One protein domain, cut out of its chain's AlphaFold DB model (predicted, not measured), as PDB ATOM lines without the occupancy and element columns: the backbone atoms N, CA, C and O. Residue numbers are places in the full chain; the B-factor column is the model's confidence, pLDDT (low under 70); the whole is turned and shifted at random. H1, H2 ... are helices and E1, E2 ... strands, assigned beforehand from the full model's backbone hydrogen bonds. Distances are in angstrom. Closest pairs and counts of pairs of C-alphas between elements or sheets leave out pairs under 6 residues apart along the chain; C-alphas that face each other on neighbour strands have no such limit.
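What this domain is: This is residues 2 to 171 of the 171 residues of an uncharacterized protein of Streptococcus cristatus (UniProt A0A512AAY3). One broad, twisted and curled sheet of ten strands makes a wall, with E1 and E10 in its middle. One face is covered by H4, which crosses over E8 and E9, and by H2 and its nearby links, while the opposite face is bare. The printed part has 170 residues with four named helices and ten named strands, in the order H1 E1 E2 E3 E4 E5 H2 H3 E6 E7 H4 E8 E9 E10; the class is mixed, helices and strands. The sheet's order is E5 E4 E3 E2 E1 E10 E9 E8 E7 E6, antiparallel throughout. The whole is compact, with a radius of gyration of the C-alphas of 16.4 A, and spans 42 by 36 by 31 A.

How they stand to each other: Start at E1, residues 15 to 26, and E10, residues 160 to 170: they are antiparallel at 173 degrees, and N 21 and O 165 are 2.9 A apart, within hydrogen-bond range. From E1, read on through E2, residues 29 to 38, E3, 44 to 52, E4, 55 to 64, and E5, 67 to 70; these five form a meander, each strand the antiparallel neighbour of the one before. At the E4 and E5 hairpin the angle is 128 degrees, with N 69 and O 62 at 2.8 A. E8, residues 136 to 144, E9, 148 to 156, and E10 form another meander; look for N 140 and O 152 at 2.8 A. E7, residues 109 to 113, pairs with E8, N 111 and O 141 at 2.9 A, and forms a hairpin with E6, residues 97 to 102, N 101 and O 110 at 2.8 A. E5 and E6 are the edge strands. H4, residues 120 to 128, is on the sheet at a height of 10.0 A, over E9 and E8, and runs across the strands, at 65 degrees to E8 on the local plane. Its closest C-alphas to E8 are Phe 122 and Cys 137, 6.2 A. H2, residues 80 to 83, only grazes the sheet; C-alphas Ser 20 and Leu 83, its closest to E1, are 5.7 A apart. H3, residues 89 to 94, is only just on the sheet, with 5 pairs of C-alphas within 10 A, and only grazes it. H1, residues 2 to 5, is not on the sheet; it is close to H3 but not clearly touching, C-alphas Phe 2 and Arg 89 being 6.1 A apart. In H3 and H4 every O i to N i+4 pair is within hydrogen-bond range; H1 and H2 are too short for such a pair.

Where its parts are: Find C-alpha 2, where H1 begins, at (43.903, -72.871, 82.882). E1 starts at C-alpha 15, (48.089, -61.168, 89.275), and is 34.0 A long; E10 is 33.1 A and ends at C-alpha 170, (45.171, -63.207, 92.032). E2 is 29.9 A, E4 28.1 A, E3 26.2 A, E8 26.1 A and E9 25.5 A, while H4 is 12.0 A.

The domain as a whole: The C-alphas farthest apart are those of Glu 73 and Ala 104, 46.8 A. From edge to edge the strands' lines turn by 116 degrees, and the way across the sheet turns by 53 degrees. The printed part has no cut and no long link. The mean pLDDT of the printed part is 94.9, and no printed residue is under 70.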
ATOM      1  N   PHE A   2      43.503 -72.141  84.104       90.62
ATOM      2  CA  PHE A   2      43.903 -72.871  82.882       90.62
ATOM      3  C   PHE A   2      44.329 -71.968  81.716       90.62
ATOM      4  O   PHE A   2      45.373 -72.213  81.138       90.62
ATOM      5  N   LYS A   3      43.623 -70.848  81.487       92.69
ATOM      6  CA  LYS A   3      44.032 -69.843  80.489       92.69
ATOM      7  C   LYS A   3      45.472 -69.335  80.686       92.69
ATOM      8  O   LYS A   3      46.151 -69.104  79.705       92.69
ATOM      9  N   PHE A   4      45.919 -69.155  81.929       93.88
ATOM     10  CA  PHE A   4      47.292 -68.757  82.267       93.88
ATOM     11  C   PHE A   4      48.282 -69.921  82.071       93.88
ATOM     12  O   PHE A   4      49.378 -69.749  81.548       93.88
ATOM     13  N   LEU A   5      47.890 -71.144  82.438       93.81
ATOM     14  CA  LEU A   5      48.739 -72.326  82.256       93.81
ATOM     15  C   LEU A   5      48.956 -72.693  80.793       93.81
ATOM     16  O   LEU A   5      50.005 -73.220  80.462       93.81
ATOM     17  N   GLU A   6      47.989 -72.410  79.931       94.94
ATOM     18  CA  GLU A   6      48.045 -72.691  78.496       94.94
ATOM     19  C   GLU A   6      48.966 -71.739  77.721       94.94
ATOM     20  O   GLU A   6      49.248 -71.992  76.552       94.94
ATOM     21  N   GLN A   7      49.434 -70.655  78.347       93.94
ATOM     22  CA  GLN A   7      50.307 -69.672  77.709       93.94
ATOM     23  C   GLN A   7      51.748 -70.174  77.600       93.94
ATOM     24  O   GLN A   7      52.332 -70.579  78.608       93.94
ATOM     25  N   GLU A   8      52.322 -70.051  76.398       92.06
ATOM     26  CA  GLU A   8      53.738 -70.336  76.104       92.06
ATOM     27  C   GLU A   8      54.698 -69.372  76.811       92.06
ATOM     28  O   GLU A   8      55.758 -69.783  77.262       92.06
ATOM     29  N   LYS A   9      54.310 -68.099  76.939       91.50
ATOM     30  CA  LYS A   9      54.983 -67.098  77.774       91.50
ATOM     31  C   LYS A   9      53.978 -66.562  78.775       91.50
ATOM     32  O   LYS A   9      52.886 -66.158  78.368       91.50
ATOM     33  N   LYS A  10      54.313 -66.574  80.065       91.12
ATOM     34  CA  LYS A  10      53.365 -66.142  81.096       91.12
ATOM     35  C   LYS A  10      53.071 -64.651  80.969       91.12
ATOM     36  O   LYS A  10      53.980 -63.820  80.948       91.12
ATOM     37  N   ASP A  11      51.780 -64.349  80.889       91.25
ATOM     38  CA  ASP A  11      51.239 -63.008  81.053       91.25
ATOM     39  C   ASP A  11      50.728 -62.879  82.485       91.25
ATOM     40  O   ASP A  11      49.774 -63.548  82.895       91.25
ATOM     41  N   PHE A  12      51.397 -62.023  83.244       93.31
ATOM     42  CA  PHE A  12      51.120 -61.810  84.654       93.31
ATOM     43  C   PHE A  12      50.061 -60.724  84.908       93.31
ATOM     44  O   PHE A  12      49.774 -60.397  86.059       93.31
ATOM     45  N   THR A  13      49.442 -60.176  83.857       90.31
ATOM     46  CA  THR A  13      48.382 -59.167  83.980       90.31
ATOM     47  C   THR A  13      47.236 -59.662  84.870       90.31
ATOM     48  O   THR A  13      46.623 -60.702  84.613       90.31
ATOM     49  N   GLY A  14      46.903 -58.881  85.903       90.88
ATOM     50  CA  GLY A  14      45.834 -59.202  86.860       90.88
ATOM     51  C   GLY A  14      46.235 -60.184  87.967       90.88
ATOM     52  O   GLY A  14      45.358 -60.717  88.649       90.88
ATOM     53  N   LEU A  15      47.533 -60.443  88.136       95.00
ATOM     54  CA  LEU A  15      48.089 -61.168  89.275       95.00
ATOM     55  C   LEU A  15      48.725 -60.194  90.277       95.00
ATOM     56  O   LEU A  15      49.102 -59.072  89.926       95.00
ATOM     57  N   GLU A  16      48.818 -60.624  91.530       95.81
ATOM     58  CA  GLU A  16      49.610 -59.960  92.574       95.81
ATOM     59  C   GLU A  16      51.042 -60.497  92.588       95.81
ATOM     60  O   GLU A  16      52.001 -59.739  92.697       95.81
ATOM     61  N   ALA A  17      51.175 -61.816  92.451       96.81
ATOM     62  CA  ALA A  17      52.458 -62.489  92.443       96.81
ATOM     63  C   ALA A  17      52.398 -63.815  91.684       96.81
ATOM     64  O   ALA A  17      51.334 -64.436  91.516       96.81
ATOM     65  N   TYR A  18      53.573 -64.274  91.271       97.56
ATOM     66  CA  TYR A  18      53.780 -65.602  90.717       97.56
ATOM     67  C   TYR A  18      55.032 -66.233  91.306       97.56
ATOM     68  O   TYR A  18      56.109 -65.644  91.265       97.56
ATOM     69  N   GLN A  19      54.889 -67.460  91.799       98.12
ATOM     70  CA  GLN A  19      56.009 -68.253  92.287       98.12
ATOM     71  C   GLN A  19      56.137 -69.532  91.467       98.12
ATOM     72  O   GLN A  19      55.150 -70.225  91.208       98.12
ATOM     73  N   SER A  20      57.364 -69.855  91.074       98.25
ATOM     74  CA  SER A  20      57.716 -71.098  90.397       98.25
ATOM     75  C   SER A  20      58.906 -71.714  91.106       98.25
ATOM     76  O   SER A  20      59.919 -71.050  91.315       98.25
ATOM     77  N   SER A  21      58.790 -72.978  91.497       98.38
ATOM     78  CA  SER A  21      59.879 -73.683  92.162       98.38
ATOM     79  C   SER A  21      60.030 -75.101  91.651       98.38
ATOM     80  O   SER A  21      59.060 -75.744  91.240       98.38
ATOM     81  N   ILE A  22      61.266 -75.583  91.693       98.44
ATOM     82  CA  ILE A  22      61.607 -76.965  91.412       98.44
ATOM     83  C   ILE A  22      62.509 -77.519  92.508       98.44
ATOM     84  O   ILE A  22      63.607 -77.025  92.762       98.44
ATOM     85  N   TYR A  23      62.041 -78.609  93.104       98.19
ATOM     86  CA  TYR A  23      62.769 -79.412  94.069       98.19
ATOM     87  C   TYR A  23      63.271 -80.673  93.383       98.19
ATOM     88  O   TYR A  23      62.487 -81.420  92.797       98.19
ATOM     89  N   ILE A  24      64.569 -80.930  93.485       98.12
ATOM     90  CA  ILE A  24      65.214 -82.143  92.995       98.12
ATOM     91  C   ILE A  24      65.835 -82.843  94.196       98.12
ATOM     92  O   ILE A  24      66.670 -82.269  94.894       98.12
ATOM     93  N   THR A  25      65.425 -84.084  94.425       97.75
ATOM     94  CA  THR A  25      65.943 -84.929  95.500       97.75
ATOM     95  C   THR A  25      66.585 -86.170  94.906       97.75
ATOM     96  O   THR A  25      65.954 -86.841  94.087       97.75
ATOM     97  N   ILE A  26      67.817 -86.469  95.314       96.44
ATOM     98  CA  ILE A  26      68.551 -87.693  94.964       96.44
ATOM     99  C   ILE A  26      69.111 -88.269  96.265       96.44
ATOM    100  O   ILE A  26      69.999 -87.673  96.865       96.44
ATOM    101  N   GLY A  27      68.582 -89.404  96.725       91.31
ATOM    102  CA  GLY A  27      68.869 -89.885  98.081       91.31
ATOM    103  C   GLY A  27      68.514 -88.826  99.138       91.31
ATOM    104  O   GLY A  27      67.374 -88.365  99.179       91.31
ATOM    105  N   ASP A  28      69.496 -88.425  99.949       91.00
ATOM    106  CA  ASP A  28      69.350 -87.380 100.976       91.00
ATOM    107  C   ASP A  28      69.665 -85.961 100.456       91.00
ATOM    108  O   ASP A  28      69.396 -84.971 101.141       91.00
ATOM    109  N   ASP A  29      70.206 -85.837  99.240       95.12
ATOM    110  CA  ASP A  29      70.560 -84.545  98.657       95.12
ATOM    111  C   ASP A  29      69.314 -83.851  98.109       95.12
ATOM    112  O   ASP A  29      68.660 -84.346  97.188       95.12
ATOM    113  N   VAL A  30      69.011 -82.664  98.638       95.81
ATOM    114  CA  VAL A  30      67.895 -81.822  98.189       95.81
ATOM    115  C   VAL A  30      68.425 -80.514  97.620       95.81
ATOM    116  O   VAL A  30      69.148 -79.772  98.289       95.81
ATOM    117  N   LYS A  31      68.005 -80.209  96.391       98.00
ATOM    118  CA  LYS A  31      68.205 -78.913  95.740       98.00
ATOM    119  C   LYS A  31      66.859 -78.273  95.438       98.00
ATOM    120  O   LYS A  31      65.957 -78.951  94.954       98.00
ATOM    121  N   ASN A  32      66.738 -76.983  95.713       98.38
ATOM    122  CA  ASN A  32      65.585 -76.163  95.373       98.38
ATOM    123  C   ASN A  32      66.035 -74.951  94.561       98.38
ATOM    124  O   ASN A  32      67.007 -74.285  94.922       98.38
ATOM    125  N   TYR A  33      65.282 -74.663  93.512       98.56
ATOM    126  CA  TYR A  33      65.424 -73.486  92.675       98.56
ATOM    127  C   TYR A  33      64.067 -72.798  92.650       98.56
ATOM    128  O   TYR A  33      63.066 -73.445  92.353       98.56
ATOM    129  N   GLU A  34      64.015 -71.518  92.992       98.56
ATOM    130  CA  GLU A  34      62.758 -70.811  93.235       98.56
ATOM    131  C   GLU A  34      62.820 -69.396  92.675       98.56
ATOM    132  O   GLU A  34      63.744 -68.644  92.978       98.56
ATOM    133  N   VAL A  35      61.822 -69.038  91.877       98.56
ATOM    134  CA  VAL A  35      61.586 -67.684  91.386       98.56
ATOM    135  C   VAL A  35      60.302 -67.162  92.013       98.56
ATOM    136  O   VAL A  35      59.259 -67.807  91.915       98.56
ATOM    137  N   ASP A  36      60.390 -65.986  92.626       98.19
ATOM    138  CA  ASP A  36      59.268 -65.250  93.211       98.19
ATOM    139  C   ASP A  36      59.167 -63.878  92.545       98.19
ATOM    140  O   ASP A  36      60.116 -63.093  92.626       98.19
ATOM    141  N   LEU A  37      58.061 -63.618  91.845       97.62
ATOM    142  CA  LEU A  37      57.812 -62.402  91.073       97.62
ATOM    143  C   LEU A  37      56.671 -61.590  91.690       97.62
ATOM    144  O   LEU A  37      55.554 -62.091  91.823       97.62
ATOM    145  N   ASP A  38      56.936 -60.313  91.953       96.44
ATOM    146  CA  ASP A  38      55.932 -59.282  92.206       96.44
ATOM    147  C   ASP A  38      55.469 -58.705  90.867       96.44
ATOM    148  O   ASP A  38      56.244 -58.113  90.107       96.44
ATOM    149  N   THR A  39      54.188 -58.898  90.571       94.12
ATOM    150  CA  THR A  39      53.591 -58.552  89.279       94.12
ATOM    151  C   THR A  39      52.783 -57.255  89.343       94.12
ATOM    152  O   THR A  39      52.150 -56.876  88.359       94.12
ATOM    153  N   THR A  40      52.785 -56.570  90.490       92.50
ATOM    154  CA  THR A  40      52.054 -55.308  90.705       92.50
ATOM    155  C   THR A  40      52.841 -54.069  90.269       92.50
ATOM    156  O   THR A  40      52.274 -52.982  90.130       92.50
ATOM    157  N   ILE A  41      54.143 -54.226  90.032       85.75
ATOM    158  CA  ILE A  41      55.072 -53.161  89.648       85.75
ATOM    159  C   ILE A  41      55.213 -53.119  88.116       85.75
ATOM    160  O   ILE A  41      55.101 -54.141  87.446       85.75
ATOM    161  N   VAL A  42      55.455 -51.923  87.555       80.69
ATOM    162  CA  VAL A  42      55.602 -51.695  86.097       80.69
ATOM    163  C   VAL A  42      56.654 -52.614  85.470       80.69
ATOM    164  O   VAL A  42      56.397 -53.212  84.428       80.69
ATOM    165  N   ASP A  43      57.806 -52.748  86.129       87.00
ATOM    166  CA  ASP A  43      58.787 -53.786  85.830       87.00
ATOM    167  C   ASP A  43      58.530 -54.953  86.783       87.00
ATOM    168  O   ASP A  43      58.579 -54.765  88.002       87.00
ATOM    169  N   ILE A  44      58.262 -56.145  86.246       93.81
ATOM    170  CA  ILE A  44      58.009 -57.341  87.057       93.81
ATOM    171  C   ILE A  44      59.323 -57.736  87.721       93.81
ATOM    172  O   ILE A  44      60.228 -58.269  87.076       93.81
ATOM    173  N   LYS A  45      59.438 -57.427  89.009       95.94
ATOM    174  CA  LYS A  45      60.643 -57.644  89.808       95.94
ATOM    175  C   LYS A  45      60.464 -58.851  90.698       95.94
ATOM    176  O   LYS A  45      59.360 -59.187  91.102       95.94
ATOM    177  N   GLY A  46      61.571 -59.476  91.048       97.06
ATOM    178  CA  GLY A  46      61.521 -60.667  91.858       97.06
ATOM    179  C   GLY A  46      62.859 -61.071  92.422       97.06
ATOM    180  O   GLY A  46      63.835 -60.316  92.418       97.06
ATOM    181  N   LYS A  47      62.890 -62.299  92.919       98.31
ATOM    182  CA  LYS A  47      64.101 -62.949  93.401       98.31
ATOM    183  C   LYS A  47      64.195 -64.333  92.799       98.31
ATOM    184  O   LYS A  47      63.204 -65.054  92.752       98.31
ATOM    185  N   TYR A  48      65.404 -64.702  92.405       98.69
ATOM    186  CA  TYR A  48      65.764 -66.082  92.154       98.69
ATOM    187  C   TYR A  48      66.612 -66.589  93.314       98.69
ATOM    188  O   TYR A  48      67.571 -65.933  93.723       98.69
ATOM    189  N   LYS A  49      66.239 -67.744  93.858       98.56
ATOM    190  CA  LYS A  49      66.871 -68.365  95.013       98.56
ATOM    191  C   LYS A  49      67.271 -69.798  94.699       98.56
ATOM    192  O   LYS A  49      66.468 -70.585  94.204       98.56
ATOM    193  N   ILE A  50      68.494 -70.140  95.087       98.44
ATOM    194  CA  ILE A  50      69.031 -71.499  95.049       98.44
ATOM    195  C   ILE A  50      69.235 -71.960  96.485       98.44
ATOM    196  O   ILE A  50      69.728 -71.214  97.330       98.44
ATOM    197  N   THR A  51      68.824 -73.183  96.798       98.19
ATOM    198  CA  THR A  51      69.105 -73.828  98.083       98.19
ATOM    199  C   THR A  51      69.612 -75.242  97.837       98.19
ATOM    200  O   THR A  51      68.933 -76.024  97.180       98.19
ATOM    201  N   ALA A  52      70.788 -75.572  98.366       95.81
ATOM    202  CA  ALA A  52      71.391 -76.899  98.276       95.81
ATOM    203  C   ALA A  52      72.064 -77.239  99.613       95.81
ATOM    204  O   ALA A  52      73.124 -76.700  99.937       95.81
ATOM    205  N   GLY A  53      71.426 -78.099 100.413       91.12
ATOM    206  CA  GLY A  53      71.820 -78.298 101.811       91.12
ATOM    207  C   GLY A  53      71.775 -76.979 102.596       91.12
ATOM    208  O   GLY A  53      70.760 -76.278 102.583       91.12
ATOM    209  N   ASP A  54      72.887 -76.618 103.234       91.12
ATOM    210  CA  ASP A  54      73.020 -75.361 103.987       91.12
ATOM    211  C   ASP A  54      73.317 -74.138 103.102       91.12
ATOM    212  O   ASP A  54      73.142 -72.997 103.541       91.12
ATOM    213  N   ASN A  55      73.725 -74.351 101.846       93.81
ATOM    214  CA  ASN A  55      74.060 -73.269 100.926       93.81
ATOM    215  C   ASN A  55      72.788 -72.613 100.384       93.81
ATOM    216  O   ASN A  55      71.885 -73.293  99.886       93.81
ATOM    217  N   LYS A  56      72.731 -71.281 100.472       96.81
ATOM    218  CA  LYS A  56      71.623 -70.456  99.984       96.81
ATOM    219  C   LYS A  56      72.167 -69.250  99.243       96.81
ATOM    220  O   LYS A  56      72.875 -68.436  99.830       96.81
ATOM    221  N   GLU A  57      71.769 -69.114  97.990       97.88
ATOM    222  CA  GLU A  57      72.091 -67.963  97.153       97.88
ATOM    223  C   GLU A  57      70.796 -67.298  96.710       97.88
ATOM    224  O   GLU A  57      69.760 -67.949  96.550       97.88
ATOM    225  N   THR A  58      70.807 -65.977  96.589       98.31
ATOM    226  CA  THR A  58      69.639 -65.217  96.150       98.31
ATOM    227  C   THR A  58      70.100 -63.999  95.384       98.31
ATOM    228  O   THR A  58      70.878 -63.204  95.910       98.31
ATOM    229  N   VAL A  59      69.574 -63.831  94.177       98.44
ATOM    230  CA  VAL A  59      69.809 -62.645  93.356       98.44
ATOM    231  C   VAL A  59      68.479 -62.005  92.966       98.44
ATOM    232  O   VAL A  59      67.490 -62.719  92.755       98.44
ATOM    233  N   PRO A  60      68.409 -60.668  92.888       98.25
ATOM    234  CA  PRO A  60      67.266 -60.000  92.290       98.25
ATOM    235  C   PRO A  60      67.140 -60.361  90.808       98.25
ATOM    236  O   PRO A  60      68.146 -60.536  90.111       98.25
ATOM    237  N   VAL A  61      65.899 -60.455  90.338       97.94
ATOM    238  CA  VAL A  61      65.585 -60.685  88.927       97.94
ATOM    239  C   VAL A  61      64.532 -59.712  88.421       97.94
ATOM    240  O   VAL A  61      63.681 -59.245  89.180       97.94
ATOM    241  N   ILE A  62      64.572 -59.447  87.122       96.81
ATOM    242  CA  ILE A  62      63.545 -58.715  86.386       96.81
ATOM    243  C   ILE A  62      63.014 -59.646  85.300       96.81
ATOM    244  O   ILE A  62      63.784 -60.152  84.489       96.81
ATOM    245  N   TYR A  63      61.706 -59.877  85.269       94.50
ATOM    246  CA  TYR A  63      61.072 -60.601  84.174       94.50
ATOM    247  C   TYR A  63      60.645 -59.619  83.088       94.50
ATOM    248  O   TYR A  63      59.857 -58.701  83.329       94.50
ATOM    249  N   SER A  64      61.134 -59.824  81.869       90.12
ATOM    250  CA  SER A  64      60.721 -59.024  80.719       90.12
ATOM    251  C   SER A  64      60.774 -59.845  79.438       90.12
ATOM    252  O   SER A  64      61.632 -60.701  79.258       90.12
ATOM    253  N   ASN A  65      59.817 -59.608  78.537       85.19
ATOM    254  CA  ASN A  65      59.744 -60.271  77.231       85.19
ATOM    255  C   ASN A  65      59.740 -61.822  77.266       85.19
ATOM    256  O   ASN A  65      60.062 -62.475  76.271       85.19
ATOM    257  N   GLY A  66      59.321 -62.427  78.382       84.12
ATOM    258  CA  GLY A  66      59.284 -63.884  78.551       84.12
ATOM    259  C   GLY A  66      60.487 -64.497  79.262       84.12
ATOM    260  O   GLY A  66      60.458 -65.703  79.479       84.12
ATOM    261  N   GLU A  67      61.494 -63.694  79.608       91.12
ATOM    262  CA  GLU A  67      62.801 -64.150  80.093       91.12
ATOM    263  C   GLU A  67      63.161 -63.483  81.430       91.12
ATOM    264  O   GLU A  67      62.710 -62.369  81.736       91.12
ATOM    265  N   LEU A  68      63.983 -64.163  82.230       95.94
ATOM    266  CA  LEU A  68      64.530 -63.654  83.485       95.94
ATOM    267  C   LEU A  68      65.874 -62.962  83.251       95.94
ATOM    268  O   LEU A  68      66.832 -63.545  82.751       95.94
ATOM    269  N   GLN A  69      65.968 -61.713  83.692       96.69
ATOM    270  CA  GLN A  69      67.210 -60.952  83.752       96.69
ATOM    271  C   GLN A  69      67.726 -60.950  85.187       96.69
ATOM    272  O   GLN A  69      66.984 -60.618  86.110       96.69
ATOM    273  N   TYR A  70      68.996 -61.298  85.375       97.81
ATOM    274  CA  TYR A  70      69.629 -61.421  86.687       97.81
ATOM    275  C   TYR A  70      70.481 -60.187  86.977       97.81
ATOM    276  O   TYR A  70      71.310 -59.794  86.158       97.81
ATOM    277  N   GLU A  71      70.303 -59.575  88.150       97.06
ATOM    278  CA  GLU A  71      71.079 -58.385  88.535       97.06
ATOM    279  C   GLU A  71      72.516 -58.716  88.976       97.06
ATOM    280  O   GLU A  71      73.336 -57.823  89.196       97.06
ATOM    281  N   SER A  72      72.842 -59.996  89.151       96.88
ATOM    282  CA  SER A  72      74.170 -60.477  89.534       96.88
ATOM    283  C   SER A  72      74.398 -61.887  88.996       96.88
ATOM    284  O   SER A  72      73.442 -62.604  88.705       96.88
ATOM    285  N   GLU A  73      75.667 -62.273  88.862       96.75
ATOM    286  CA  GLU A  73      76.060 -63.618  88.438       96.75
ATOM    287  C   GLU A  73      75.544 -64.669  89.429       96.75
ATOM    288  O   GLU A  73      75.673 -64.509  90.644       96.75
ATOM    289  N   ILE A  74      74.931 -65.725  88.898       97.00
ATOM    290  CA  ILE A  74      74.449 -66.877  89.655       97.00
ATOM    291  C   ILE A  74      74.445 -68.097  88.739       97.00
ATOM    292  O   ILE A  74      74.063 -67.997  87.572       97.00
ATOM    293  N   GLU A  75      74.830 -69.258  89.263       95.69
ATOM    294  CA  GLU A  75      74.773 -70.511  88.517       95.69
ATOM    295  C   GLU A  75      74.211 -71.661  89.369       95.69
ATOM    296  O   GLU A  75      74.590 -71.822  90.531       95.69
ATOM    297  N   PRO A  76      73.341 -72.513  88.796       96.19
ATOM    298  CA  PRO A  76      72.738 -72.397  87.462       96.19
ATOM    299  C   PRO A  76      71.636 -71.326  87.398       96.19
ATOM    300  O   PRO A  76      71.040 -70.975  88.418       96.19
ATOM    301  N   LEU A  77      71.304 -70.865  86.189       97.75
ATOM    302  CA  LEU A  77      70.100 -70.062  85.946       97.75
ATOM    303  C   LEU A  77      68.827 -70.885  86.193       97.75
ATOM    304  O   LEU A  77      68.856 -72.119  86.199       97.75
ATOM    305  N   PHE A  78      67.704 -70.195  86.392       97.81
ATOM    306  CA  PHE A  78      66.416 -70.861  86.560       97.81
ATOM    307  C   PHE A  78      65.943 -71.467  85.238       97.81
ATOM    308  O   PHE A  78      66.174 -70.927  84.159       97.81
ATOM    309  N   ASP A  79      65.244 -72.591  85.331       96.31
ATOM    310  CA  ASP A  79      64.698 -73.286  84.177       96.31
ATOM    311  C   ASP A  79      63.454 -72.556  83.643       96.31
ATOM    312  O   ASP A  79      62.350 -72.684  84.179       96.31
ATOM    313  N   GLU A  80      63.622 -71.770  82.580       93.94
ATOM    314  CA  GLU A  80      62.527 -70.974  82.017       93.94
ATOM    315  C   GLU A  80      61.396 -71.815  81.412       93.94
ATOM    316  O   GLU A  80      60.258 -71.342  81.348       93.94
ATOM    317  N   GLU A  81      61.644 -73.073  81.031       94.19
ATOM    318  CA  GLU A  81      60.566 -73.982  80.617       94.19
ATOM    319  C   GLU A  81      59.677 -74.369  81.806       94.19
ATOM    320  O   GLU A  81      58.489 -74.632  81.630       94.19
ATOM    321  N   ILE A  82      60.231 -74.374  83.025       95.75
ATOM    322  CA  ILE A  82      59.465 -74.573  84.259       95.75
ATOM    323  C   ILE A  82      58.750 -73.289  84.668       95.75
ATOM    324  O   ILE A  82      57.566 -73.343  85.012       95.75
ATOM    325  N   LEU A  83      59.411 -72.131  84.549       95.88
ATOM    326  CA  LEU A  83      58.767 -70.828  84.755       95.88
ATOM    327  C   LEU A  83      57.519 -70.693  83.873       95.88
ATOM    328  O   LEU A  83      56.453 -70.287  84.344       95.88
ATOM    329  N   ASN A  84      57.656 -71.083  82.606       94.00
ATOM    330  CA  ASN A  84      56.631 -70.980  81.578       94.00
ATOM    331  C   ASN A  84      55.836 -72.277  81.351       94.00
ATOM    332  O   ASN A  84      55.108 -72.360  80.362       94.00
ATOM    333  N   LEU A  85      55.898 -73.255  82.266       95.12
ATOM    334  CA  LEU A  85      55.333 -74.595  82.063       95.12
ATOM    335  C   LEU A  85      53.910 -74.550  81.485       95.12
ATOM    336  O   LEU A  85      52.990 -73.957  82.068       95.12
ATOM    337  N   VAL A  86      53.740 -75.179  80.321       95.12
ATOM    338  CA  VAL A  86      52.480 -75.172  79.574       95.12
ATOM    339  C   VAL A  86      51.651 -76.396  79.936       95.12
ATOM    340  O   VAL A  86      52.022 -77.524  79.621       95.12
ATOM    341  N   LEU A  87      50.488 -76.181  80.552       93.88
ATOM    342  CA  LEU A  87      49.547 -77.253  80.888       93.88
ATOM    343  C   LEU A  87      48.176 -76.953  80.285       93.88
ATOM    344  O   LEU A  87      47.460 -76.059  80.739       93.88
ATOM    345  N   LYS A  88      47.806 -77.732  79.264       92.75
ATOM    346  CA  LYS A  88      46.522 -77.602  78.563       92.75
ATOM    347  C   LYS A  88      45.380 -78.175  79.387       92.75
ATOM    348  O   LYS A  88      45.545 -79.202  80.035       92.75
ATOM    349  N   ARG A  89      44.191 -77.577  79.326       92.19
ATOM    350  CA  ARG A  89      43.001 -78.126  79.997       92.19
ATOM    351  C   ARG A  89      42.714 -79.572  79.593       92.19
ATOM    352  O   ARG A  89      42.372 -80.373  80.458       92.19
ATOM    353  N   ASP A  90      42.906 -79.902  78.318       92.38
ATOM    354  CA  ASP A  90      42.673 -81.248  77.785       92.38
ATOM    355  C   ASP A  90      43.575 -82.305  78.429       92.38
ATOM    356  O   ASP A  90      43.151 -83.445  78.592       92.38
ATOM    357  N   TYR A  91      44.782 -81.920  78.870       92.69
ATOM    358  CA  TYR A  91      45.644 -82.809  79.647       92.69
ATOM    359  C   TYR A  91      44.912 -83.271  80.908       92.69
ATOM    360  O   TYR A  91      44.741 -84.465  81.116       92.69
ATOM    361  N   PHE A  92      44.371 -82.342  81.695       92.81
ATOM    362  CA  PHE A  92      43.640 -82.682  82.917       92.81
ATOM    363  C   PHE A  92      42.324 -83.411  82.645       92.81
ATOM    364  O   PHE A  92      41.962 -84.300  83.405       92.81
ATOM    365  N   ALA A  93      41.622 -83.061  81.563       92.00
ATOM    366  CA  ALA A  93      40.392 -83.744  81.166       92.00
ATOM    367  C   ALA A  93      40.631 -85.213  80.769       92.00
ATOM    368  O   ALA A  93      39.711 -86.022  80.861       92.00
ATOM    369  N   SER A  94      41.852 -85.548  80.340       91.06
ATOM    370  CA  SER A  94      42.264 -86.915  80.004       91.06
ATOM    371  C   SER A  94      42.690 -87.756  81.212       91.06
ATOM    372  O   SER A  94      42.813 -88.971  81.084       91.06
ATOM    373  N   LEU A  95      42.929 -87.129  82.370       92.81
ATOM    374  CA  LEU A  95      43.410 -87.816  83.566       92.81
ATOM    375  C   LEU A  95      42.259 -88.286  84.450       92.81
ATOM    376  O   LEU A  95      41.331 -87.535  84.756       92.81
ATOM    377  N   ASP A  96      42.404 -89.495  84.984       94.12
ATOM    378  CA  ASP A  96      41.530 -89.986  86.040       94.12
ATOM    379  C   ASP A  96      41.800 -89.256  87.360       94.12
ATOM    380  O   ASP A  96      42.943 -89.041  87.777       94.12
ATOM    381  N   VAL A  97      40.730 -88.909  88.070       95.88
ATOM    382  CA  VAL A  97      40.823 -88.313  89.406       95.88
ATOM    383  C   VAL A  97      41.055 -89.419  90.436       95.88
ATOM    384  O   VAL A  97      40.284 -90.373  90.527       95.88
ATOM    385  N   LYS A  98      42.112 -89.285  91.242       96.12
ATOM    386  CA  LYS A  98      42.379 -90.169  92.385       96.12
ATOM    387  C   LYS A  98      41.585 -89.756  93.609       96.12
ATOM    388  O   LYS A  98      41.060 -90.604  94.323       96.12
ATOM    389  N   GLU A  99      41.569 -88.458  93.880       96.44
ATOM    390  CA  GLU A  99      41.016 -87.908  95.108       96.44
ATOM    391  C   GLU A  99      40.593 -86.455  94.898       96.44
ATOM    392  O   GLU A  99      41.253 -85.693  94.190       96.44
ATOM    393  N   THR A 100      39.504 -86.066  95.551       96.44
ATOM    394  CA  THR A 100      39.093 -84.668  95.679       96.44
ATOM    395  C   THR A 100      38.939 -84.338  97.150       96.44
ATOM    396  O   THR A 100      38.253 -85.061  97.872       96.44
ATOM    397  N   PHE A 101      39.513 -83.224  97.576       96.81
ATOM    398  CA  PHE A 101      39.414 -82.724  98.936       96.81
ATOM    399  C   PHE A 101      38.772 -81.337  98.943       96.81
ATOM    400  O   PHE A 101      39.059 -80.483  98.102       96.81
ATOM    401  N   LYS A 102      37.898 -81.109  99.920       95.94
ATOM    402  CA  LYS A 102      37.329 -79.801 100.232       95.94
ATOM    403  C   LYS A 102      37.318 -79.657 101.745       95.94
ATOM    404  O   LYS A 102      36.695 -80.465 102.430       95.94
ATOM    405  N   SER A 103      37.991 -78.630 102.245       93.75
ATOM    406  CA  SER A 103      37.997 -78.318 103.671       93.75
ATOM    407  C   SER A 103      36.603 -77.894 104.145       93.75
ATOM    408  O   SER A 103      35.848 -77.253 103.408       93.75
ATOM    409  N   ALA A 104      36.258 -78.266 105.378       93.88
ATOM    410  CA  ALA A 104      35.038 -77.809 106.042       93.88
ATOM    411  C   ALA A 104      35.214 -76.424 106.688       93.88
ATOM    412  O   ALA A 104      34.241 -75.691 106.837       93.88
ATOM    413  N   GLU A 105      36.447 -76.076 107.059       93.00
ATOM    414  CA  GLU A 105      36.775 -74.876 107.842       93.00
ATOM    415  C   GLU A 105      37.346 -73.750 106.978       93.00
ATOM    416  O   GLU A 105      37.298 -72.582 107.351       93.00
ATOM    417  N   THR A 106      37.903 -74.098 105.818       93.06
ATOM    418  CA  THR A 106      38.606 -73.162 104.941       93.06
ATOM    419  C   THR A 106      38.113 -73.283 103.508       93.06
ATOM    420  O   THR A 106      37.448 -74.243 103.121       93.06
ATOM    421  N   GLU A 107      38.489 -72.318 102.674       91.81
ATOM    422  CA  GLU A 107      38.177 -72.342 101.243       91.81
ATOM    423  C   GLU A 107      39.051 -73.321 100.443       91.81
ATOM    424  O   GLU A 107      38.930 -73.393  99.220       91.81
ATOM    425  N   LEU A 108      39.918 -74.086 101.118       95.19
ATOM    426  CA  LEU A 108      40.828 -75.029 100.483       95.19
ATOM    427  C   LEU A 108      40.057 -76.114  99.725       95.19
ATOM    428  O   LEU A 108      39.256 -76.867 100.289       95.19
ATOM    429  N   ARG A 109      40.373 -76.226  98.440       96.00
ATOM    430  CA  ARG A 109      39.943 -77.293  97.542       96.00
ATOM    431  C   ARG A 109      41.164 -77.870  96.856       96.00
ATOM    432  O   ARG A 109      42.009 -77.121  96.377       96.00
ATOM    433  N   GLU A 110      41.228 -79.187  96.765       96.88
ATOM    434  CA  GLU A 110      42.298 -79.895  96.073       96.88
ATOM    435  C   GLU A 110      41.709 -80.991  95.188       96.88
ATOM    436  O   GLU A 110      40.806 -81.724  95.589       96.88
ATOM    437  N   ILE A 111      42.223 -81.096  93.967       97.06
ATOM    438  CA  ILE A 111      41.981 -82.226  93.076       97.06
ATOM    439  C   ILE A 111      43.322 -82.884  92.842       97.06
ATOM    440  O   ILE A 111      44.296 -82.229  92.460       97.06
ATOM    441  N   ILE A 112      43.353 -84.190  93.057       96.75
ATOM    442  CA  ILE A 112      44.530 -84.994  92.842       96.75
ATOM    443  C   ILE A 112      44.242 -86.026  91.765       96.75
ATOM    444  O   ILE A 112      43.349 -86.860  91.911       96.75
ATOM    445  N   TYR A 113      45.044 -85.999  90.712       96.50
ATOM    446  CA  TYR A 113      44.941 -86.954  89.621       96.50
ATOM    447  C   TYR A 113      45.695 -88.243  89.950       96.50
ATOM    448  O   TYR A 113      46.607 -88.267  90.793       96.50
ATOM    449  N   GLN A 114      45.260 -89.336  89.326       92.88
ATOM    450  CA  GLN A 114      45.941 -90.619  89.408       92.88
ATOM    451  C   GLN A 114      47.359 -90.501  88.870       92.88
ATOM    452  O   GLN A 114      47.621 -89.664  88.000       92.88
ATOM    453  N   PRO A 115      48.284 -91.324  89.387       89.88
ATOM    454  CA  PRO A 115      49.592 -91.375  88.800       89.88
ATOM    455  C   PRO A 115      49.539 -91.793  87.332       89.88
ATOM    456  O   PRO A 115      48.822 -92.725  86.976       89.88
ATOM    457  N   GLU A 116      50.319 -91.117  86.502       88.38
ATOM    458  CA  GLU A 116      50.409 -91.371  85.069       88.38
ATOM    459  C   GLU A 116      51.881 -91.480  84.648       88.38
ATOM    460  O   GLU A 116      52.774 -90.918  85.285       88.38
ATOM    461  N   ASN A 117      52.144 -92.283  83.621       90.75
ATOM    462  CA  ASN A 117      53.489 -92.577  83.123       90.75
ATOM    463  C   ASN A 117      53.546 -92.644  81.588       90.75
ATOM    464  O   ASN A 117      54.447 -93.257  81.013       90.75
ATOM    465  N   HIS A 118      52.559 -92.058  80.912       88.75
ATOM    466  CA  HIS A 118      52.417 -92.154  79.457       88.75
ATOM    467  C   HIS A 118      52.128 -90.809  78.789       88.75
ATOM    468  O   HIS A 118      52.195 -90.729  77.556       88.75
ATOM    469  N   SER A 119      51.835 -89.762  79.565       91.94
ATOM    470  CA  SER A 119      51.577 -88.436  79.029       91.94
ATOM    471  C   SER A 119      52.830 -87.799  78.428       91.94
ATOM    472  O   SER A 119      53.968 -88.177  78.723       91.94
ATOM    473  N   GLU A 120      52.618 -86.790  77.586       93.00
ATOM    474  CA  GLU A 120      53.715 -85.990  77.038       93.00
ATOM    475  C   GLU A 120      54.451 -85.193  78.123       93.00
ATOM    476  O   GLU A 120      55.673 -85.050  78.062       93.00
ATOM    477  N   LEU A 121      53.726 -84.747  79.159       94.44
ATOM    478  CA  LEU A 121      54.315 -84.089  80.323       94.44
ATOM    479  C   LEU A 121      55.270 -85.045  81.044       94.44
ATOM    480  O   LEU A 121      56.421 -84.689  81.289       94.44
ATOM    481  N   PHE A 122      54.828 -86.275  81.328       95.56
ATOM    482  CA  PHE A 122      55.663 -87.291  81.962       95.56
ATOM    483  C   PHE A 122      56.913 -87.581  81.143       95.56
ATOM    484  O   PHE A 122      58.006 -87.558  81.697       95.56
ATOM    485  N   LYS A 123      56.780 -87.832  79.834       95.94
ATOM    486  CA  LYS A 123      57.929 -88.148  78.967       95.94
ATOM    487  C   LYS A 123      58.936 -87.004  78.934       95.94
ATOM    488  O   LYS A 123      60.128 -87.243  79.115       95.94
ATOM    489  N   THR A 124      58.452 -85.776  78.760       95.19
ATOM    490  CA  THR A 124      59.289 -84.571  78.733       95.19
ATOM    491  C   THR A 124      60.056 -84.414  80.041       95.19
ATOM    492  O   THR A 124      61.283 -84.330  80.025       95.19
ATOM    493  N   LEU A 125      59.365 -84.456  81.184       96.75
ATOM    494  CA  LEU A 125      60.002 -84.284  82.492       96.75
ATOM    495  C   LEU A 125      60.904 -85.470  82.863       96.75
ATOM    496  O   LEU A 125      61.976 -85.258  83.430       96.75
ATOM    497  N   LYS A 126      60.512 -86.708  82.524       97.38
ATOM    498  CA  LYS A 126      61.328 -87.907  82.762       97.38
ATOM    499  C   LYS A 126      62.666 -87.802  82.036       97.38
ATOM    500  O   LYS A 126      63.697 -88.031  82.658       97.38
ATOM    501  N   ASN A 127      62.642 -87.415  80.761       97.06
ATOM    502  CA  ASN A 127      63.849 -87.251  79.957       97.06
ATOM    503  C   ASN A 127      64.686 -86.058  80.429       97.06
ATOM    504  O   ASN A 127      65.888 -86.204  80.629       97.06
ATOM    505  N   LYS A 128      64.057 -84.896  80.649       96.94
ATOM    506  CA  LYS A 128      64.748 -83.663  81.055       96.94
ATOM    507  C   LYS A 128      65.539 -83.835  82.345       96.94
ATOM    508  O   LYS A 128      66.667 -83.363  82.446       96.94
ATOM    509  N   TYR A 129      64.947 -84.513  83.322       96.69
ATOM    510  CA  TYR A 129      65.577 -84.723  84.616       96.69
ATOM    511  C   TYR A 129      66.250 -86.078  84.749       96.69
ATOM    512  O   TYR A 129      66.642 -86.385  85.866       96.69
ATOM    513  N   ASP A 130      66.394 -86.874  83.686       96.62
ATOM    514  CA  ASP A 130      66.991 -88.217  83.736       96.62
ATOM    515  C   ASP A 130      66.449 -89.036  84.925       96.62
ATOM    516  O   ASP A 130      67.136 -89.330  85.913       96.62
ATOM    517  N   LEU A 131      65.129 -89.230  84.918       96.69
ATOM    518  CA  LEU A 131      64.404 -89.920  85.979       96.69
ATOM    519  C   LEU A 131      64.402 -91.442  85.730       96.69
ATOM    520  O   LEU A 131      64.156 -91.864  84.596       96.69
ATOM    521  N   PRO A 132      64.626 -92.269  86.773       95.19
ATOM    522  CA  PRO A 132      64.745 -93.719  86.632       95.19
ATOM    523  C   PRO A 132      63.526 -94.426  86.024       95.19
ATOM    524  O   PRO A 132      62.406 -93.910  85.959       95.19
ATOM    525  N   GLU A 133      63.719 -95.689  85.647       92.94
ATOM    526  CA  GLU A 133      62.583 -96.571  85.396       92.94
ATOM    527  C   GLU A 133      61.732 -96.760  86.659       92.94
ATOM    528  O   GLU A 133      62.220 -96.725  87.788       92.94
ATOM    529  N   GLY A 134      60.423 -96.926  86.469       92.31
ATOM    530  CA  GLY A 134      59.467 -96.996  87.579       92.31
ATOM    531  C   GLY A 134      59.107 -95.645  88.215       92.31
ATOM    532  O   GLY A 134      58.378 -95.628  89.210       92.31
ATOM    533  N   THR A 135      59.562 -94.513  87.661       96.81
ATOM    534  CA  THR A 135      59.040 -93.191  88.038       96.81
ATOM    535  C   THR A 135      57.542 -93.096  87.766       96.81
ATOM    536  O   THR A 135      57.071 -93.428  86.680       96.81
ATOM    537  N   ASN A 136      56.806 -92.559  88.735       95.50
ATOM    538  CA  ASN A 136      55.402 -92.188  88.589       95.50
ATOM    539  C   ASN A 136      55.263 -90.658  88.581       95.50
ATOM    540  O   ASN A 136      55.908 -89.999  89.400       95.50
ATOM    541  N   CYS A 137      54.412 -90.099  87.714       96.88
ATOM    542  CA  CYS A 137      53.983 -88.698  87.796       96.88
ATOM    543  C   CYS A 137      52.678 -88.599  88.566       96.88
ATOM    544  O   CYS A 137      51.800 -89.417  88.348       96.88
ATOM    545  N   ARG A 138      52.498 -87.582  89.405       96.19
ATOM    546  CA  ARG A 138      51.214 -87.220  90.011       96.19
ATOM    547  C   ARG A 138      51.025 -85.717  89.900       96.19
ATOM    548  O   ARG A 138      51.910 -84.964  90.296       96.19
ATOM    549  N   VAL A 139      49.851 -85.285  89.446       96.50
ATOM    550  CA  VAL A 139      49.515 -83.860  89.343       96.50
ATOM    551  C   VAL A 139      48.437 -83.487  90.355       96.50
ATOM    552  O   VAL A 139      47.487 -84.243  90.581       96.50
ATOM    553  N   ARG A 140      48.594 -82.323  90.988       96.44
ATOM    554  CA  ARG A 140      47.644 -81.764  91.955       96.44
ATOM    555  C   ARG A 140      47.305 -80.336  91.579       96.44
ATOM    556  O   ARG A 140      48.186 -79.576  91.186       96.44
ATOM    557  N   ILE A 141      46.040 -79.976  91.745       96.69
ATOM    558  CA  ILE A 141      45.564 -78.601  91.625       96.69
ATOM    559  C   ILE A 141      44.912 -78.228  92.943       96.69
ATOM    560  O   ILE A 141      44.002 -78.923  93.394       96.69
ATOM    561  N   LYS A 142      45.345 -77.116  93.530       96.25
ATOM    562  CA  LYS A 142      44.765 -76.552  94.743       96.25
ATOM    563  C   LYS A 142      44.250 -75.146  94.488       96.25
ATOM    564  O   LYS A 142      44.819 -74.386  93.705       96.25
ATOM    565  N   HIS A 143      43.175 -74.807  95.179       95.81
ATOM    566  CA  HIS A 143      42.651 -73.454  95.298       95.81
ATOM    567  C   HIS A 143      42.428 -73.176  96.779       95.81
ATOM    568  O   HIS A 143      41.854 -74.010  97.477       95.81
ATOM    569  N   SER A 144      42.926 -72.050  97.268       93.44
ATOM    570  CA  SER A 144      42.866 -71.678  98.681       93.44
ATOM    571  C   SER A 144      42.761 -70.169  98.847       93.44
ATOM    572  O   SER A 144      43.166 -69.415  97.964       93.44
ATOM    573  N   SER A 145      42.256 -69.737 100.004       87.94
ATOM    574  CA  SER A 145      42.229 -68.324 100.414       87.94
ATOM    575  C   SER A 145      41.599 -67.381  99.376       87.94
ATOM    576  O   SER A 145      42.064 -66.262  99.203       87.94
ATOM    577  N   GLY A 146      40.590 -67.845  98.632       84.31
ATOM    578  CA  GLY A 146      39.859 -67.081  97.617       84.31
ATOM    579  C   GLY A 146      40.623 -66.826  96.316       84.31
ATOM    580  O   GLY A 146      40.084 -67.047  95.226       84.31
ATOM    581  N   SER A 147      41.891 -66.433  96.404       92.00
ATOM    582  CA  SER A 147      42.681 -65.906  95.290       92.00
ATOM    583  C   SER A 147      43.919 -66.728  94.934       92.00
ATOM    584  O   SER A 147      44.482 -66.525  93.855       92.00
ATOM    585  N   ILE A 148      44.320 -67.688  95.775       96.00
ATOM    586  CA  ILE A 148      45.548 -68.461  95.579       96.00
ATOM    587  C   ILE A 148      45.233 -69.747  94.844       96.00
ATOM    588  O   ILE A 148      44.380 -70.544  95.245       96.00
ATOM    589  N   TYR A 149      45.982 -69.980  93.781       96.69
ATOM    590  CA  TYR A 149      45.949 -71.230  93.066       96.69
ATOM    591  C   TYR A 149      47.334 -71.864  93.021       96.69
ATOM    592  O   TYR A 149      48.310 -71.187  92.713       96.69
ATOM    593  N   GLN A 150      47.409 -73.169  93.271       96.81
ATOM    594  CA  GLN A 150      48.658 -73.922  93.223       96.81
ATOM    595  C   GLN A 150      48.525 -75.126  92.296       96.81
ATOM    596  O   GLN A 150      47.512 -75.829  92.307       96.81
ATOM    597  N   ILE A 151      49.573 -75.397  91.526       97.19
ATOM    598  CA  ILE A 151      49.737 -76.641  90.778       97.19
ATOM    599  C   ILE A 151      51.022 -77.294  91.235       97.19
ATOM    600  O   ILE A 151      52.039 -76.624  91.360       97.19
ATOM    601  N   SER A 152      50.952 -78.599  91.464       97.50
ATOM    602  CA  SER A 152      52.106 -79.410  91.822       97.50
ATOM    603  C   SER A 152      52.210 -80.583  90.860       97.50
ATOM    604  O   SER A 152      51.249 -81.347  90.715       97.50
ATOM    605  N   VAL A 153      53.356 -80.722  90.200       97.75
ATOM    606  CA  VAL A 153      53.712 -81.889  89.385       97.75
ATOM    607  C   VAL A 153      54.814 -82.638  90.118       97.75
ATOM    608  O   VAL A 153      55.911 -82.120  90.300       97.75
ATOM    609  N   GLN A 154      54.518 -83.858  90.553       97.62
ATOM    610  CA  GLN A 154      55.425 -84.679  91.345       97.62
ATOM    611  C   GLN A 154      55.830 -85.925  90.561       97.62
ATOM    612  O   GLN A 154      55.011 -86.810  90.331       97.62
ATOM    613  N   MET A 155      57.107 -86.010  90.207       97.75
ATOM    614  CA  MET A 155      57.743 -87.169  89.591       97.75
ATOM    615  C   MET A 155      58.539 -87.901  90.666       97.75
ATOM    616  O   MET A 155      59.456 -87.324  91.246       97.75
ATOM    617  N   LYS A 156      58.210 -89.157  90.968       96.50
ATOM    618  CA  LYS A 156      58.883 -89.899  92.044       96.50
ATOM    619  C   LYS A 156      59.247 -91.319  91.631       96.50
ATOM    620  O   LYS A 156      58.391 -92.067  91.164       96.50
ATOM    621  N   SER A 157      60.510 -91.672  91.851       95.31
ATOM    622  CA  SER A 157      61.060 -93.033  91.818       95.31
ATOM    623  C   SER A 157      61.568 -93.425  93.214       95.31
ATOM    624  O   SER A 157      61.334 -92.690  94.177       95.31
ATOM    625  N   MET A 158      62.235 -94.577  93.334       93.06
ATOM    626  CA  MET A 158      62.877 -94.985  94.589       93.06
ATOM    627  C   MET A 158      64.017 -94.042  94.986       93.06
ATOM    628  O   MET A 158      64.058 -93.610  96.132       93.06
ATOM    629  N   ASP A 159      64.874 -93.667  94.033       92.88
ATOM    630  CA  ASP A 159      66.144 -92.991  94.334       92.88
ATOM    631  C   ASP A 159      66.137 -91.495  94.000       92.88
ATOM    632  O   ASP A 159      67.018 -90.748  94.426       92.88
ATOM    633  N   LYS A 160      65.144 -91.047  93.221       97.31
ATOM    634  CA  LYS A 160      65.056 -89.674  92.718       97.31
ATOM    635  C   LYS A 160      63.626 -89.161  92.680       97.31
ATOM    636  O   LYS A 160      62.717 -89.862  92.214       97.31
ATOM    637  N   SER A 161      63.430 -87.915  93.093       97.81
ATOM    638  CA  SER A 161      62.180 -87.193  92.872       97.81
ATOM    639  C   SER A 161      62.403 -85.783  92.360       97.81
ATOM    640  O   SER A 161      63.347 -85.111  92.759       97.81
ATOM    641  N   VAL A 162      61.482 -85.340  91.511       98.31
ATOM    642  CA  VAL A 162      61.363 -83.958  91.062       98.31
ATOM    643  C   VAL A 162      59.965 -83.471  91.409       98.31
ATOM    644  O   VAL A 162      58.981 -84.148  91.105       98.31
ATOM    645  N   GLN A 163      59.864 -82.314  92.050       98.38
ATOM    646  CA  GLN A 163      58.596 -81.647  92.314       98.38
ATOM    647  C   GLN A 163      58.651 -80.235  91.751       98.38
ATOM    648  O   GLN A 163      59.532 -79.466  92.115       98.38
ATOM    649  N   ILE A 164      57.705 -79.916  90.876       98.56
ATOM    650  CA  ILE A 164      57.515 -78.581  90.318       98.56
ATOM    651  C   ILE A 164      56.261 -77.999  90.946       98.56
ATOM    652  O   ILE A 164      55.186 -78.593  90.816       98.56
ATOM    653  N   ASP A 165      56.393 -76.843  91.586       98.31
ATOM    654  CA  ASP A 165      55.275 -76.115  92.168       98.31
ATOM    655  C   ASP A 165      55.138 -74.741  91.520       98.31
ATOM    656  O   ASP A 165      56.084 -73.956  91.482       98.31
ATOM    657  N   LEU A 166      53.930 -74.455  91.037       98.00
ATOM    658  CA  LEU A 166      53.533 -73.152  90.516       98.00
ATOM    659  C   LEU A 166      52.468 -72.571  91.437       98.00
ATOM    660  O   LEU A 166      51.468 -73.244  91.708       98.00
ATOM    661  N   MET A 167      52.646 -71.333  91.882       97.31
ATOM    662  CA  MET A 167      51.679 -70.617  92.706       97.31
ATOM    663  C   MET A 167      51.304 -69.290  92.054       97.31
ATOM    664  O   MET A 167      52.158 -68.516  91.636       97.31
ATOM    665  N   ILE A 168      50.002 -69.053  91.948       97.06
ATOM    666  CA  ILE A 168      49.413 -67.880  91.312       97.06
ATOM    667  C   ILE A 168      48.573 -67.166  92.359       97.06
ATOM    668  O   ILE A 168      47.608 -67.741  92.874       97.06
ATOM    669  N   PHE A 169      48.914 -65.911  92.619       96.69
ATOM    670  CA  PHE A 169      48.180 -65.032  93.517       96.69
ATOM    671  C   PHE A 169      47.376 -64.058  92.666       96.69
ATOM    672  O   PHE A 169      47.942 -63.290  91.889       96.69
ATOM    673  N   LYS A 170      46.049 -64.143  92.736       93.19
ATOM    674  CA  LYS A 170      45.171 -63.207  92.032       93.19
ATOM    675  C   LYS A 170      44.862 -61.984  92.888       93.19
ATOM    676  O   LYS A 170      44.751 -62.121  94.101       93.19
ATOM    677  N   GLN A 171      44.649 -60.859  92.207       84.94
ATOM    678  CA  GLN A 171      44.024 -59.659  92.771       84.94
ATOM    679  C   GLN A 171      42.565 -59.918  93.170       84.94
ATOM    680  O   GLN A 171      41.939 -60.836  92.575       84.94
TER     681      GLN A 171